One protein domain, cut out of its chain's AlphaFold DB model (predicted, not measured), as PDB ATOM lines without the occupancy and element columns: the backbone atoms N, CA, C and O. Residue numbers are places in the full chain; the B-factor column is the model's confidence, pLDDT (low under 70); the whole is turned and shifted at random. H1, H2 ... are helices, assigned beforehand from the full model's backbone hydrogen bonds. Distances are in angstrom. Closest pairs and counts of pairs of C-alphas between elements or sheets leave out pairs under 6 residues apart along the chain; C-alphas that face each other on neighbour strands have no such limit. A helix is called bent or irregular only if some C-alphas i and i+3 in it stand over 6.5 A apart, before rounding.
ATOM      1  N   PRO A  59     144.787 158.950 165.534       82.94
ATOM      2  CA  PRO A  59     145.268 157.754 164.830       82.94
ATOM      3  C   PRO A  59     144.302 156.558 164.903       82.94
ATOM      4  O   PRO A  59     144.257 155.734 163.993       82.94
ATOM      5  N   GLY A  60     143.476 156.470 165.950       87.25
ATOM      6  CA  GLY A  60     142.488 155.404 166.128       87.25
ATOM      7  C   GLY A  60     141.369 155.412 165.081       87.25
ATOM      8  O   GLY A  60     140.762 154.374 164.824       87.25
ATOM      9  N   ALA A  61     141.127 156.545 164.413       86.50
ATOM     10  CA  ALA A  61     140.107 156.648 163.367       86.50
ATOM     11  C   ALA A  61     140.430 155.761 162.149       86.50
ATOM     12  O   ALA A  61     139.524 155.262 161.482       86.50
ATOM     13  N   GLN A  62     141.720 155.530 161.888       86.38
ATOM     14  CA  GLN A  62     142.218 154.628 160.846       86.38
ATOM     15  C   GLN A  62     141.775 153.190 161.137       86.38
ATOM     16  O   GLN A  62     141.140 152.535 160.316       86.38
ATOM     17  N   TRP A  63     142.052 152.733 162.358       89.50
ATOM     18  CA  TRP A  63     141.708 151.399 162.837       89.50
ATOM     19  C   TRP A  63     140.198 151.191 162.911       89.50
ATOM     20  O   TRP A  63     139.709 150.124 162.545       89.50
ATOM     21  N   TYR A  64     139.448 152.224 163.297       91.19
ATOM     22  CA  TYR A  64     137.989 152.203 163.245       91.19
ATOM     23  C   TYR A  64     137.469 151.987 161.817       91.19
ATOM     24  O   TYR A  64     136.619 151.126 161.589       91.19
ATOM     25  N   ALA A  65     138.004 152.718 160.837       90.81
ATOM     26  CA  ALA A  65     137.613 152.551 159.442       90.81
ATOM     27  C   ALA A  65     137.942 151.144 158.925       90.81
ATOM     28  O   ALA A  65     137.112 150.526 158.260       90.81
ATOM     29  N   LEU A  66     139.114 150.605 159.282       92.12
ATOM     30  CA  LEU A  66     139.482 149.227 158.960       92.12
ATOM     31  C   LEU A  66     138.493 148.225 159.567       92.12
ATOM     32  O   LEU A  66     138.062 147.310 158.872       92.12
ATOM     33  N   ALA A  67     138.093 148.421 160.826       92.88
ATOM     34  CA  ALA A  67     137.125 147.564 161.503       92.88
ATOM     35  C   ALA A  67     135.745 147.598 160.825       92.88
ATOM     36  O   ALA A  67     135.142 146.546 160.629       92.88
ATOM     37  N   ILE A  68     135.266 148.774 160.404       92.12
ATOM     38  CA  ILE A  68     133.999 148.912 159.664       92.12
ATOM     39  C   ILE A  68     134.080 148.226 158.294       92.12
ATOM     40  O   ILE A  68     133.158 147.504 157.912       92.12
ATOM     41  N   ILE A  69     135.185 148.401 157.563       92.19
ATOM     42  CA  ILE A  69     135.409 147.725 156.276       92.19
ATOM     43  C   ILE A  69     135.463 146.204 156.479       92.19
ATOM     44  O   ILE A  69     134.829 145.466 155.725       92.19
ATOM     45  N   ALA A  70     136.162 145.733 157.514       93.69
ATOM     46  CA  ALA A  70     136.239 144.320 157.866       93.69
ATOM     47  C   ALA A  70     134.860 143.753 158.214       93.69
ATOM     48  O   ALA A  70     134.472 142.725 157.665       93.69
ATOM     49  N   ALA A  71     134.083 144.451 159.045       92.75
ATOM     50  CA  ALA A  71     132.718 144.061 159.377       92.75
ATOM     51  C   ALA A  71     131.845 143.965 158.116       92.75
ATOM     52  O   ALA A  71     131.198 142.946 157.895       92.75
ATOM     53  N   GLY A  72     131.886 144.974 157.238       89.81
ATOM     54  CA  GLY A  72     131.128 144.983 155.984       89.81
ATOM     55  C   GLY A  72     131.552 143.895 154.991       89.81
ATOM     56  O   GLY A  72     130.714 143.401 154.229       89.81
ATOM     57  N   ALA A  73     132.827 143.501 155.009       92.38
ATOM     58  CA  ALA A  73     133.351 142.410 154.201       92.38
ATOM     59  C   ALA A  73     132.992 141.031 154.760       92.38
ATOM     60  O   ALA A  73     132.645 140.160 153.972       92.38
ATOM     61  N   VAL A  74     133.016 140.840 156.083       92.31
ATOM     62  CA  VAL A  74     132.704 139.562 156.751       92.31
ATOM     63  C   VAL A  74     131.198 139.288 156.795       92.31
ATOM     64  O   VAL A  74     130.781 138.142 156.629       92.31
ATOM     65  N   PHE A  75     130.369 140.325 156.950       89.88
ATOM     66  CA  PHE A  75     128.909 140.213 157.055       89.88
ATOM     67  C   PHE A  75     128.247 139.316 155.981       89.88
ATOM     68  O   PHE A  75     127.514 138.401 156.357       89.88
ATOM     69  N   PRO A  76     128.516 139.469 154.662       86.62
ATOM     70  CA  PRO A  76     127.920 138.601 153.639       86.62
ATOM     71  C   PRO A  76     128.390 137.137 153.688       86.62
ATOM     72  O   PRO A  76     127.703 136.266 153.152       86.62
ATOM     73  N   PHE A  77     129.543 136.843 154.304       88.62
ATOM     74  CA  PHE A  77     130.013 135.466 154.501       88.62
ATOM     75  C   PHE A  77     129.355 134.810 155.709       88.62
ATOM     76  O   PHE A  77     129.038 133.625 155.631       88.62
ATOM     77  N   TYR A  78     129.116 135.574 156.778       88.38
ATOM     78  CA  TYR A  78     128.387 135.101 157.956       88.38
ATOM     79  C   TYR A  78     126.922 134.791 157.624       88.38
ATOM     80  O   TYR A  78     126.430 133.713 157.935       88.38
ATOM     81  N   ASP A  79     126.253 135.701 156.916       85.06
ATOM     82  CA  ASP A  79     124.841 135.566 156.541       85.06
ATOM     83  C   ASP A  79     124.616 134.604 155.352       85.06
ATOM     84  O   ASP A  79     123.495 134.296 154.966       85.06
ATOM     85  N   GLY A  80     125.690 134.132 154.705       83.94
ATOM     86  CA  GLY A  80     125.611 133.239 153.543       83.94
ATOM     87  C   GLY A  80     125.068 133.888 152.257       83.94
ATOM     88  O   GLY A  80     125.051 133.242 151.204       83.94
ATOM     89  N   SER A  81     124.699 135.172 152.297       81.62
ATOM     90  CA  SER A  81     124.117 135.930 151.178       81.62
ATOM     91  C   SER A  81     125.036 136.060 149.956       81.62
ATOM     92  O   SER A  81     124.564 136.301 148.842       81.62
ATOM     93  N   TRP A  82     126.341 135.811 150.107       80.50
ATOM     94  CA  TRP A  82     127.300 135.766 148.995       80.50
ATOM     95  C   TRP A  82     126.987 134.693 147.937       80.50
ATOM     96  O   TRP A  82     127.403 134.830 146.785       80.50
ATOM     97  N   LYS A  83     126.251 133.632 148.302       83.25
ATOM     98  CA  LYS A  83     125.841 132.561 147.377       83.25
ATOM     99  C   LYS A  83     124.498 132.815 146.699       83.25
ATOM    100  O   LYS A  83     124.160 132.062 145.792       83.25
ATOM    101  N   ALA A  84     123.752 133.837 147.119       84.94
ATOM    102  CA  ALA A  84     122.379 134.036 146.672       84.94
ATOM    103  C   ALA A  84     122.290 134.287 145.159       84.94
ATOM    104  O   ALA A  84     121.521 133.627 144.475       84.94
ATOM    105  N   ASN A  85     123.105 135.207 144.633       91.12
ATOM    106  CA  ASN A  85     123.068 135.630 143.231       91.12
ATOM    107  C   ASN A  85     124.477 135.929 142.694       91.12
ATOM    108  O   ASN A  85     125.396 136.218 143.465       91.12
ATOM    109  N   LEU A  86     124.639 135.940 141.362       90.06
ATOM    110  CA  LEU A  86     125.903 136.311 140.703       90.06
ATOM    111  C   LEU A  86     126.374 137.711 141.135       90.06
ATOM    112  O   LEU A  86     127.536 137.889 141.496       90.06
ATOM    113  N   THR A  87     125.453 138.677 141.185       90.00
ATOM    114  CA  THR A  87     125.720 140.046 141.649       90.00
ATOM    115  C   THR A  87     126.238 140.060 143.087       90.00
ATOM    116  O   THR A  87     127.277 140.657 143.356       90.00
ATOM    117  N   SER A  88     125.586 139.337 144.006       86.69
ATOM    118  CA  SER A  88     126.024 139.230 145.406       86.69
ATOM    119  C   SER A  88     127.416 138.613 145.530       86.69
ATOM    120  O   SER A  88     128.208 139.055 146.364       86.69
ATOM    121  N   LYS A  89     127.747 137.636 144.679       90.00
ATOM    122  CA  LYS A  89     129.078 137.017 144.635       90.00
ATOM    123  C   LYS A  89     130.149 138.017 144.186       90.00
ATOM    124  O   LYS A  89     131.175 138.132 144.855       90.00
ATOM    125  N   ILE A  90     129.891 138.784 143.121       93.12
ATOM    126  CA  ILE A  90     130.805 139.832 142.628       93.12
ATOM    127  C   ILE A  90     131.000 140.925 143.688       93.12
ATOM    128  O   ILE A  90     132.136 141.280 144.001       93.12
ATOM    129  N   PHE A  91     129.922 141.420 144.303       89.94
ATOM    130  CA  PHE A  91     130.016 142.421 145.371       89.94
ATOM    131  C   PHE A  91     130.762 141.903 146.604       89.94
ATOM    132  O   PHE A  91     131.519 142.652 147.215       89.94
ATOM    133  N   SER A  92     130.578 140.635 146.974       90.31
ATOM    134  CA  SER A  92     131.305 140.032 148.100       90.31
ATOM    135  C   SER A  92     132.800 139.924 147.800       90.31
ATOM    136  O   SER A  92     133.616 140.258 148.654       90.31
ATOM    137  N   PHE A  93     133.169 139.563 146.567       92.69
ATOM    138  CA  PHE A  93     134.561 139.594 146.120       92.69
ATOM    139  C   PHE A  93     135.154 141.013 146.187       92.69
ATOM    140  O   PHE A  93     136.223 141.200 146.764       92.69
ATOM    141  N   PHE A  94     134.435 142.027 145.693       93.38
ATOM    142  CA  PHE A  94     134.865 143.431 145.776       93.38
ATOM    143  C   PHE A  94     135.019 143.930 147.220       93.38
ATOM    144  O   PHE A  94     135.936 144.697 147.505       93.38
ATOM    145  N   LYS A  95     134.166 143.478 148.147       90.38
ATOM    146  CA  LYS A  95     134.287 143.807 149.576       90.38
ATOM    147  C   LYS A  95     135.557 143.227 150.196       90.38
ATOM    148  O   LYS A  95     136.253 143.938 150.913       90.38
ATOM    149  N   VAL A  96     135.882 141.967 149.895       92.69
ATOM    150  CA  VAL A  96     137.138 141.344 150.350       92.69
ATOM    151  C   VAL A  96     138.339 142.060 149.746       92.69
ATOM    152  O   VAL A  96     139.290 142.362 150.459       92.69
ATOM    153  N   LEU A  97     138.280 142.399 148.458       91.69
ATOM    154  CA  LEU A  97     139.342 143.147 147.796       91.69
ATOM    155  C   LEU A  97     139.548 144.529 148.448       91.69
ATOM    156  O   LEU A  97     140.679 144.918 148.731       91.69
ATOM    157  N   GLY A  98     138.461 145.239 148.767       88.75
ATOM    158  CA  GLY A  98     138.500 146.499 149.512       88.75
ATOM    159  C   GLY A  98     139.090 146.358 150.919       88.75
ATOM    160  O   GLY A  98     139.848 147.225 151.349       88.75
ATOM    161  N   LEU A  99     138.811 145.250 151.616       91.94
ATOM    162  CA  LEU A  99     139.435 144.936 152.903       91.94
ATOM    163  C   LEU A  99     140.942 144.713 152.757       91.94
ATOM    164  O   LEU A  99     141.707 145.280 153.532       91.94
ATOM    165  N   VAL A 100     141.377 143.946 151.753       89.81
ATOM    166  CA  VAL A 100     142.806 143.733 151.471       89.81
ATOM    167  C   VAL A 100     143.501 145.071 151.230       89.81
ATOM    168  O   VAL A 100     144.521 145.339 151.859       89.81
ATOM    169  N   PHE A 101     142.927 145.960 150.413       87.56
ATOM    170  CA  PHE A 101     143.477 147.305 150.218       87.56
ATOM    171  C   PHE A 101     143.505 148.139 151.505       87.56
ATOM    172  O   PHE A 101     144.488 148.830 151.753       87.56
ATOM    173  N   GLY A 102     142.470 148.057 152.345       86.38
ATOM    174  CA  GLY A 102     142.451 148.727 153.647       86.38
ATOM    175  C   GLY A 102     143.571 148.250 154.575       86.38
ATOM    176  O   GLY A 102     144.249 149.070 155.188       86.38
ATOM    177  N   VAL A 103     143.804 146.935 154.640       87.62
ATOM    178  CA  VAL A 103     144.901 146.333 155.413       87.62
ATOM    179  C   VAL A 103     146.250 146.789 154.853       87.62
ATOM    180  O   VAL A 103     147.084 147.278 155.604       87.62
ATOM    181  N   LEU A 104     146.447 146.726 153.535       86.12
ATOM    182  CA  LEU A 104     147.684 147.173 152.883       86.12
ATOM    183  C   LEU A 104     148.036 148.632 153.232       86.12
ATOM    184  O   LEU A 104     149.187 148.922 153.548       86.12
ATOM    185  N   VAL A 105     147.048 149.538 153.264       83.06
ATOM    186  CA  VAL A 105     147.270 150.941 153.665       83.06
ATOM    187  C   VAL A 105     147.673 151.064 155.137       83.06
ATOM    188  O   VAL A 105     148.591 151.818 155.447       83.06
ATOM    189  N   VAL A 106     147.014 150.343 156.048       81.00
ATOM    190  CA  VAL A 106     147.300 150.440 157.493       81.00
ATOM    191  C   VAL A 106     148.656 149.823 157.850       81.00
ATOM    192  O   VAL A 106     149.371 150.365 158.687       81.00
ATOM    193  N   PHE A 107     149.036 148.724 157.196       81.00
ATOM    194  CA  PHE A 107     150.321 148.051 157.414       81.00
ATOM    195  C   PHE A 107     151.470 148.639 156.577       81.00
ATOM    196  O   PHE A 107     152.618 148.232 156.743       81.00
ATOM    197  N   GLY A 108     151.189 149.592 155.682       73.31
ATOM    198  CA  GLY A 108     152.197 150.240 154.836       73.31
ATOM    199  C   GLY A 108     152.824 149.318 153.782       73.31
ATOM    200  O   GLY A 108     153.798 149.693 153.134       73.31
ATOM    201  N   TRP A 109     152.283 148.115 153.591       66.88
ATOM    202  CA  TRP A 109     152.738 147.161 152.586       66.88
ATOM    203  C   TRP A 109     151.902 147.349 151.327       66.88
ATOM    204  O   TRP A 109     150.692 147.177 151.362       66.88
ATOM    205  N   GLY A 110     152.514 147.716 150.203       62.38
ATOM    206  CA  GLY A 110     151.794 147.880 148.941       62.38
ATOM    207  C   GLY A 110     152.738 147.983 147.742       62.38
ATOM    208  O   GLY A 110     153.811 148.570 147.884       62.38
ATOM    209  N   PRO A 111     152.368 147.428 146.570       64.50
ATOM    210  CA  PRO A 111     153.176 147.540 145.363       64.50
ATOM    211  C   PRO A 111     153.364 149.009 144.975       64.50
ATOM    212  O   PRO A 111     152.439 149.818 145.057       64.50
ATOM    213  N   GLU A 112     154.568 149.337 144.517       59.97
ATOM    214  CA  GLU A 112     155.043 150.699 144.240       59.97
ATOM    215  C   GLU A 112     154.139 151.461 143.249       59.97
ATOM    216  O   GLU A 112     154.017 152.679 143.304       59.97
ATOM    217  N   LEU A 113     153.381 150.750 142.411       56.25
ATOM    218  CA  LEU A 113     152.396 151.307 141.475       56.25
ATOM    219  C   LEU A 113     151.143 151.904 142.159       56.25
ATOM    220  O   LEU A 113     150.516 152.802 141.606       56.25
ATOM    221  N   LEU A 114     150.794 151.449 143.370       58.25
ATOM    222  CA  LEU A 114     149.699 151.999 144.188       58.25
ATOM    223  C   LEU A 114     150.175 153.079 145.179       58.25
ATOM    224  O   LEU A 114     149.377 153.933 145.571       58.25
ATOM    225  N   HIS A 115     151.460 153.064 145.557       60.78
ATOM    226  CA  HIS A 115     152.072 154.049 146.464       60.78
ATOM    227  C   HIS A 115     152.750 155.231 145.755       60.78
ATOM    228  O   HIS A 115     152.777 156.319 146.316       60.78
ATOM    229  N   SER A 116     153.218 155.076 144.514       59.59
ATOM    230  CA  SER A 116     153.960 156.099 143.741       59.59
ATOM    231  C   SER A 116     153.216 157.416 143.490       59.59
ATOM    232  O   SER A 116     153.798 158.353 142.946       59.59
ATOM    233  N   LYS A 117     151.939 157.520 143.876       62.12
ATOM    234  CA  LYS A 117     151.147 158.754 143.786       62.12
ATOM    235  C   LYS A 117     150.498 159.192 145.103       62.12
ATOM    236  O   LYS A 117     149.613 160.040 145.046       62.12
ATOM    237  N   ASP A 118     150.825 158.575 146.245       70.81
ATOM    238  CA  ASP A 118     150.172 158.814 147.554       70.81
ATOM    239  C   ASP A 118     148.628 158.768 147.522       70.81
ATOM    240  O   ASP A 118     147.930 159.188 148.448       70.81
ATOM    241  N   MET A 119     148.067 158.204 146.452       78.62
ATOM    242  CA  MET A 119     146.643 158.255 146.172       78.62
ATOM    243  C   MET A 119     145.897 157.305 147.101       78.62
ATOM    244  O   MET A 119     144.901 157.695 147.700       78.62
ATOM    245  N   LEU A 120     146.390 156.075 147.271       79.06
ATOM    246  CA  LEU A 120     145.739 155.073 148.113       79.06
ATOM    247  C   LEU A 120     145.676 155.512 149.595       79.06
ATOM    248  O   LEU A 120     144.576 155.504 150.159       79.06
ATOM    249  N   PRO A 121     146.774 155.999 150.216       83.12
ATOM    250  CA  PRO A 121     146.723 156.555 151.569       83.12
ATOM    251  C   PRO A 121     145.855 157.815 151.675       83.12
ATOM    252  O   PRO A 121     145.183 158.012 152.691       83.12
ATOM    253  N   PHE A 122     145.824 158.662 150.641       84.12
ATOM    254  CA  PHE A 122     144.960 159.843 150.607       84.12
ATOM    255  C   PHE A 122     143.475 159.463 150.586       84.12
ATOM    256  O   PHE A 122     142.711 159.934 151.433       84.12
ATOM    257  N   LEU A 123     143.068 158.579 149.668       86.94
ATOM    258  CA  LEU A 123     141.689 158.098 149.560       86.94
ATOM    259  C   LEU A 123     141.252 157.421 150.863       86.94
ATOM    260  O   LEU A 123     140.148 157.671 151.343       86.94
ATOM    261  N   TYR A 124     142.125 156.636 151.495       87.38
ATOM    262  CA  TYR A 124     141.804 155.999 152.766       87.38
ATOM    263  C   TYR A 124     141.603 157.022 153.898       87.38
ATOM    264  O   TYR A 124     140.538 157.080 154.515       87.38
ATOM    265  N   ASN A 125     142.582 157.897 154.143       87.81
ATOM    266  CA  ASN A 125     142.545 158.827 155.277       87.81
ATOM    267  C   ASN A 125     141.521 159.962 155.115       87.81
ATOM    268  O   ASN A 125     140.967 160.462 156.105       87.81
ATOM    269  N   LYS A 126     141.281 160.419 153.881       86.44
ATOM    270  CA  LYS A 126     140.351 161.522 153.606       86.44
ATOM    271  C   LYS A 126     138.942 161.042 153.300       86.44
ATOM    272  O   LYS A 126     138.011 161.676 153.793       86.44
ATOM    273  N   LEU A 127     138.775 159.942 152.566       89.12
ATOM    274  CA  LEU A 127     137.457 159.443 152.174       89.12
ATOM    275  C   LEU A 127     137.029 158.267 153.044       89.12
ATOM    276  O   LEU A 127     136.045 158.407 153.756       89.12
ATOM    277  N   ALA A 128     137.761 157.151 153.059       90.12
ATOM    278  CA  ALA A 128     137.296 155.932 153.733       90.12
ATOM    279  C   ALA A 128     137.063 156.139 155.239       90.12
ATOM    280  O   ALA A 128     136.019 155.749 155.753       90.12
ATOM    281  N   VAL A 129     137.976 156.827 155.931       91.44
ATOM    282  CA  VAL A 129     137.810 157.154 157.358       91.44
ATOM    283  C   VAL A 129     136.623 158.089 157.594       91.44
ATOM    284  O   VAL A 129     135.848 157.887 158.525       91.44
ATOM    285  N   SER A 130     136.453 159.110 156.751       91.56
ATOM    286  CA  SER A 130     135.366 160.086 156.916       91.56
ATOM    287  C   SER A 130     134.004 159.463 156.595       91.56
ATOM    288  O   SER A 130     133.054 159.646 157.348       91.56
ATOM    289  N   VAL A 131     133.923 158.665 155.526       91.56
ATOM    290  CA  VAL A 131     132.724 157.915 155.136       91.56
ATOM    291  C   VAL A 131     132.384 156.848 156.184       91.56
ATOM    292  O   VAL A 131     131.225 156.694 156.557       91.56
ATOM    293  N   GLY A 132     133.386 156.151 156.723       91.62
ATOM    294  CA  GLY A 132     133.192 155.153 157.776       91.62
ATOM    295  C   GLY A 132     132.585 155.729 159.058       91.62
ATOM    296  O   GLY A 132     131.817 155.042 159.720       91.62
ATOM    297  N   LEU A 133     132.884 156.989 159.386       92.88
ATOM    298  CA  LEU A 133     132.320 157.684 160.548       92.88
ATOM    299  C   LEU A 133     130.970 158.350 160.250       92.88
ATOM    300  O   LEU A 133     130.069 158.310 161.086       92.88
ATOM    301  N   ILE A 134     130.806 158.954 159.070       93.00
ATOM    302  CA  ILE A 134     129.563 159.657 158.725       93.00
ATOM    303  C   ILE A 134     128.398 158.696 158.494       93.00
ATOM    304  O   ILE A 134     127.269 159.065 158.792       93.00
ATOM    305  N   VAL A 135     128.635 157.475 157.999       93.06
ATOM    306  CA  VAL A 135     127.550 156.530 157.687       93.06
ATOM    307  C   VAL A 135     126.773 156.115 158.947       93.06
ATOM    308  O   VAL A 135     125.556 156.296 158.949       93.06
ATOM    309  N   PRO A 136     127.402 155.639 160.041       91.62
ATOM    310  CA  PRO A 136     126.677 155.289 161.263       91.62
ATOM    311  C   PRO A 136     126.012 156.495 161.933       91.62
ATOM    312  O   PRO A 136     124.856 156.415 162.340       91.62
ATOM    313  N   ILE A 137     126.719 157.625 162.026       92.81
ATOM    314  CA  ILE A 137     126.201 158.832 162.685       92.81
ATOM    315  C   ILE A 137     125.034 159.403 161.872       92.81
ATOM    316  O   ILE A 137     123.963 159.679 162.410       92.81
ATOM    317  N   GLY A 138     125.215 159.521 160.558       91.81
ATOM    318  CA  GLY A 138     124.194 159.980 159.627       91.81
ATOM    319  C   GLY A 138     122.970 159.073 159.619       91.81
ATOM    320  O   GLY A 138     121.859 159.586 159.563       91.81
ATOM    321  N   ALA A 139     123.135 157.753 159.755       92.75
ATOM    322  CA  ALA A 139     122.015 156.816 159.825       92.75
ATOM    323  C   ALA A 139     121.087 157.084 161.022       92.75
ATOM    324  O   ALA A 139     119.872 156.985 160.869       92.75
ATOM    325  N   VAL A 140     121.624 157.483 162.182       91.38
ATOM    326  CA  VAL A 140     120.809 157.834 163.360       91.38
ATOM    327  C   VAL A 140     119.921 159.043 163.061       91.38
ATOM    328  O   VAL A 140     118.712 158.988 163.270       91.38
ATOM    329  N   PHE A 141     120.489 160.119 162.510       89.25
ATOM    330  CA  PHE A 141     119.726 161.327 162.175       89.25
ATOM    331  C   PHE A 141     118.797 161.127 160.971       89.25
ATOM    332  O   PHE A 141     117.704 161.689 160.934       89.25
ATOM    333  N   LEU A 142     119.197 160.301 160.000       89.75
ATOM    334  CA  LEU A 142     118.367 159.941 158.853       89.75
ATOM    335  C   LEU A 142     117.149 159.144 159.322       89.75
ATOM    336  O   LEU A 142     116.039 159.427 158.886       89.75
ATOM    337  N   ALA A 143     117.323 158.214 160.264       89.62
ATOM    338  CA  ALA A 143     116.210 157.490 160.865       89.62
ATOM    339  C   ALA A 143     115.215 158.441 161.550       89.62
ATOM    340  O   ALA A 143     114.015 158.235 161.409       89.62
ATOM    341  N   LEU A 144     115.671 159.519 162.207       86.56
ATOM    342  CA  LEU A 144     114.759 160.545 162.738       86.56
ATOM    343  C   LEU A 144     113.972 161.244 161.613       86.56
ATOM    344  O   LEU A 144     112.772 161.474 161.735       86.56
ATOM    345  N   LEU A 145     114.624 161.550 160.492       84.88
ATOM    346  CA  LEU A 145     113.975 162.223 159.366       84.88
ATOM    347  C   LEU A 145     112.917 161.338 158.679       84.88
ATOM    348  O   LEU A 145     111.847 161.817 158.307       84.88
ATOM    349  N   VAL A 146     113.226 160.049 158.502       84.69
ATOM    350  CA  VAL A 146     112.341 159.084 157.832       84.69
ATOM    351  C   VAL A 146     111.235 158.603 158.771       84.69
ATOM    352  O   VAL A 146     110.073 158.566 158.380       84.69
ATOM    353  N   SER A 147     111.580 158.239 160.008       81.62
ATOM    354  CA  SER A 147     110.681 157.499 160.900       81.62
ATOM    355  C   SER A 147     109.619 158.363 161.574       81.62
ATOM    356  O   SER A 147     108.592 157.822 161.973       81.62
ATOM    357  N   TYR A 148     109.838 159.672 161.725       77.12
ATOM    358  CA  TYR A 148     108.852 160.572 162.337       77.12
ATOM    359  C   TYR A 148     107.902 161.220 161.320       77.12
ATOM    360  O   TYR A 148     107.168 162.128 161.680       77.12
ATOM    361  N   GLY A 149     107.857 160.747 160.069       69.06
ATOM    362  CA  GLY A 149     106.748 161.050 159.155       69.06
ATOM    363  C   GLY A 149     106.842 162.370 158.385       69.06
ATOM    364  O   GLY A 149     105.917 162.707 157.652       69.06
ATOM    365  N   LEU A 150     107.950 163.117 158.456       77.12
ATOM    366  CA  LEU A 150     108.109 164.312 157.614       77.12
ATOM    367  C   LEU A 150     108.195 163.951 156.124       77.12
ATOM    368  O   LEU A 150     107.595 164.632 155.293       77.12
ATOM    369  N   LEU A 151     108.884 162.861 155.772       80.50
ATOM    370  CA  LEU A 151     108.894 162.375 154.386       80.50
ATOM    371  C   LEU A 151     107.496 161.966 153.903       80.50
ATOM    372  O   LEU A 151     107.178 162.150 152.729       80.50
TER     373      LEU A 151
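AT A GLANCE: This is residues 59 to 151 of the 170 residues of an uncharacterized protein of Enterovibrio nigricans DSM 22720 (UniProt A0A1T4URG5). One long helix, H4, makes the long axis, and a helical hairpin of H1 and H2 packs on its first half, with the hairpin's turn pointing away from H4. The far part of H4 and the end after it, residues 137 to 151, stick out free, while the short H3 sits at the opposite extremity, between H2 and H4 along the chain. The printed part has 93 residues with four named helices, H1 to H4 in chain order, and no named strand: the class is all helix. It is loose, with a radius of gyration of the C-alphas of 16.0 A, and elongated, spanning 51 by 33 by 20 A.

IN THESE COORDINATES: H4, residues 119 to 147, is 38.9 A long, from C-alpha 119 at (146.643, 158.255, 146.172) to C-alpha 147 at (110.681, 157.499, 160.900), with a kink of 40 degrees near residue 136. It is neither bent nor irregular, but only just: C-alphas 126 and 129 are 6.3 A apart. H1, residues 60 to 78, is 26.0 A long and begins at (142.488, 155.404, 166.128); it is only just irregular, with C-alphas 73 and 76 at 6.7 A. H2, residues 86 to 107, is 31.8 A long. H3 is residues 112 to 115.

HOW THE PARTS SIT: H4 touches H1 with residues 125 to 133 alone, closest at the C-alphas of Val 129 and Ala 65, 5.1 A, at a steep tilt of 69.5 degrees, only just short of about perpendicular, the same way. H4 touches H2 with residues 120 to 124 alone, closest at the C-alphas of Pro 121 and Val 105, 6.0 A, at a steep tilt of 56 degrees, opposite ways. The hairpin H1 and H2 touch at a shallow tilt of 27 degrees, opposite ways, closest at the C-alphas of Ala 73 and Lys 95, 4.9 A. H3 is close to H4 but not clearly touching, and apart from H1 and H2. Every O i to N i+4 pair is within hydrogen-bond range in H2, 13 of 15 in H1 and 20 of 25 in H4; H3 is too short for such a pair.

THE WHOLE: The C-alphas of Glu 112 and Gly 149, the two farthest apart, are 51.6 A apart. The printed part has no cut and no long link. Mean pLDDT of the printed part is 85.0; residues 109 to 117 and 149 are under 70.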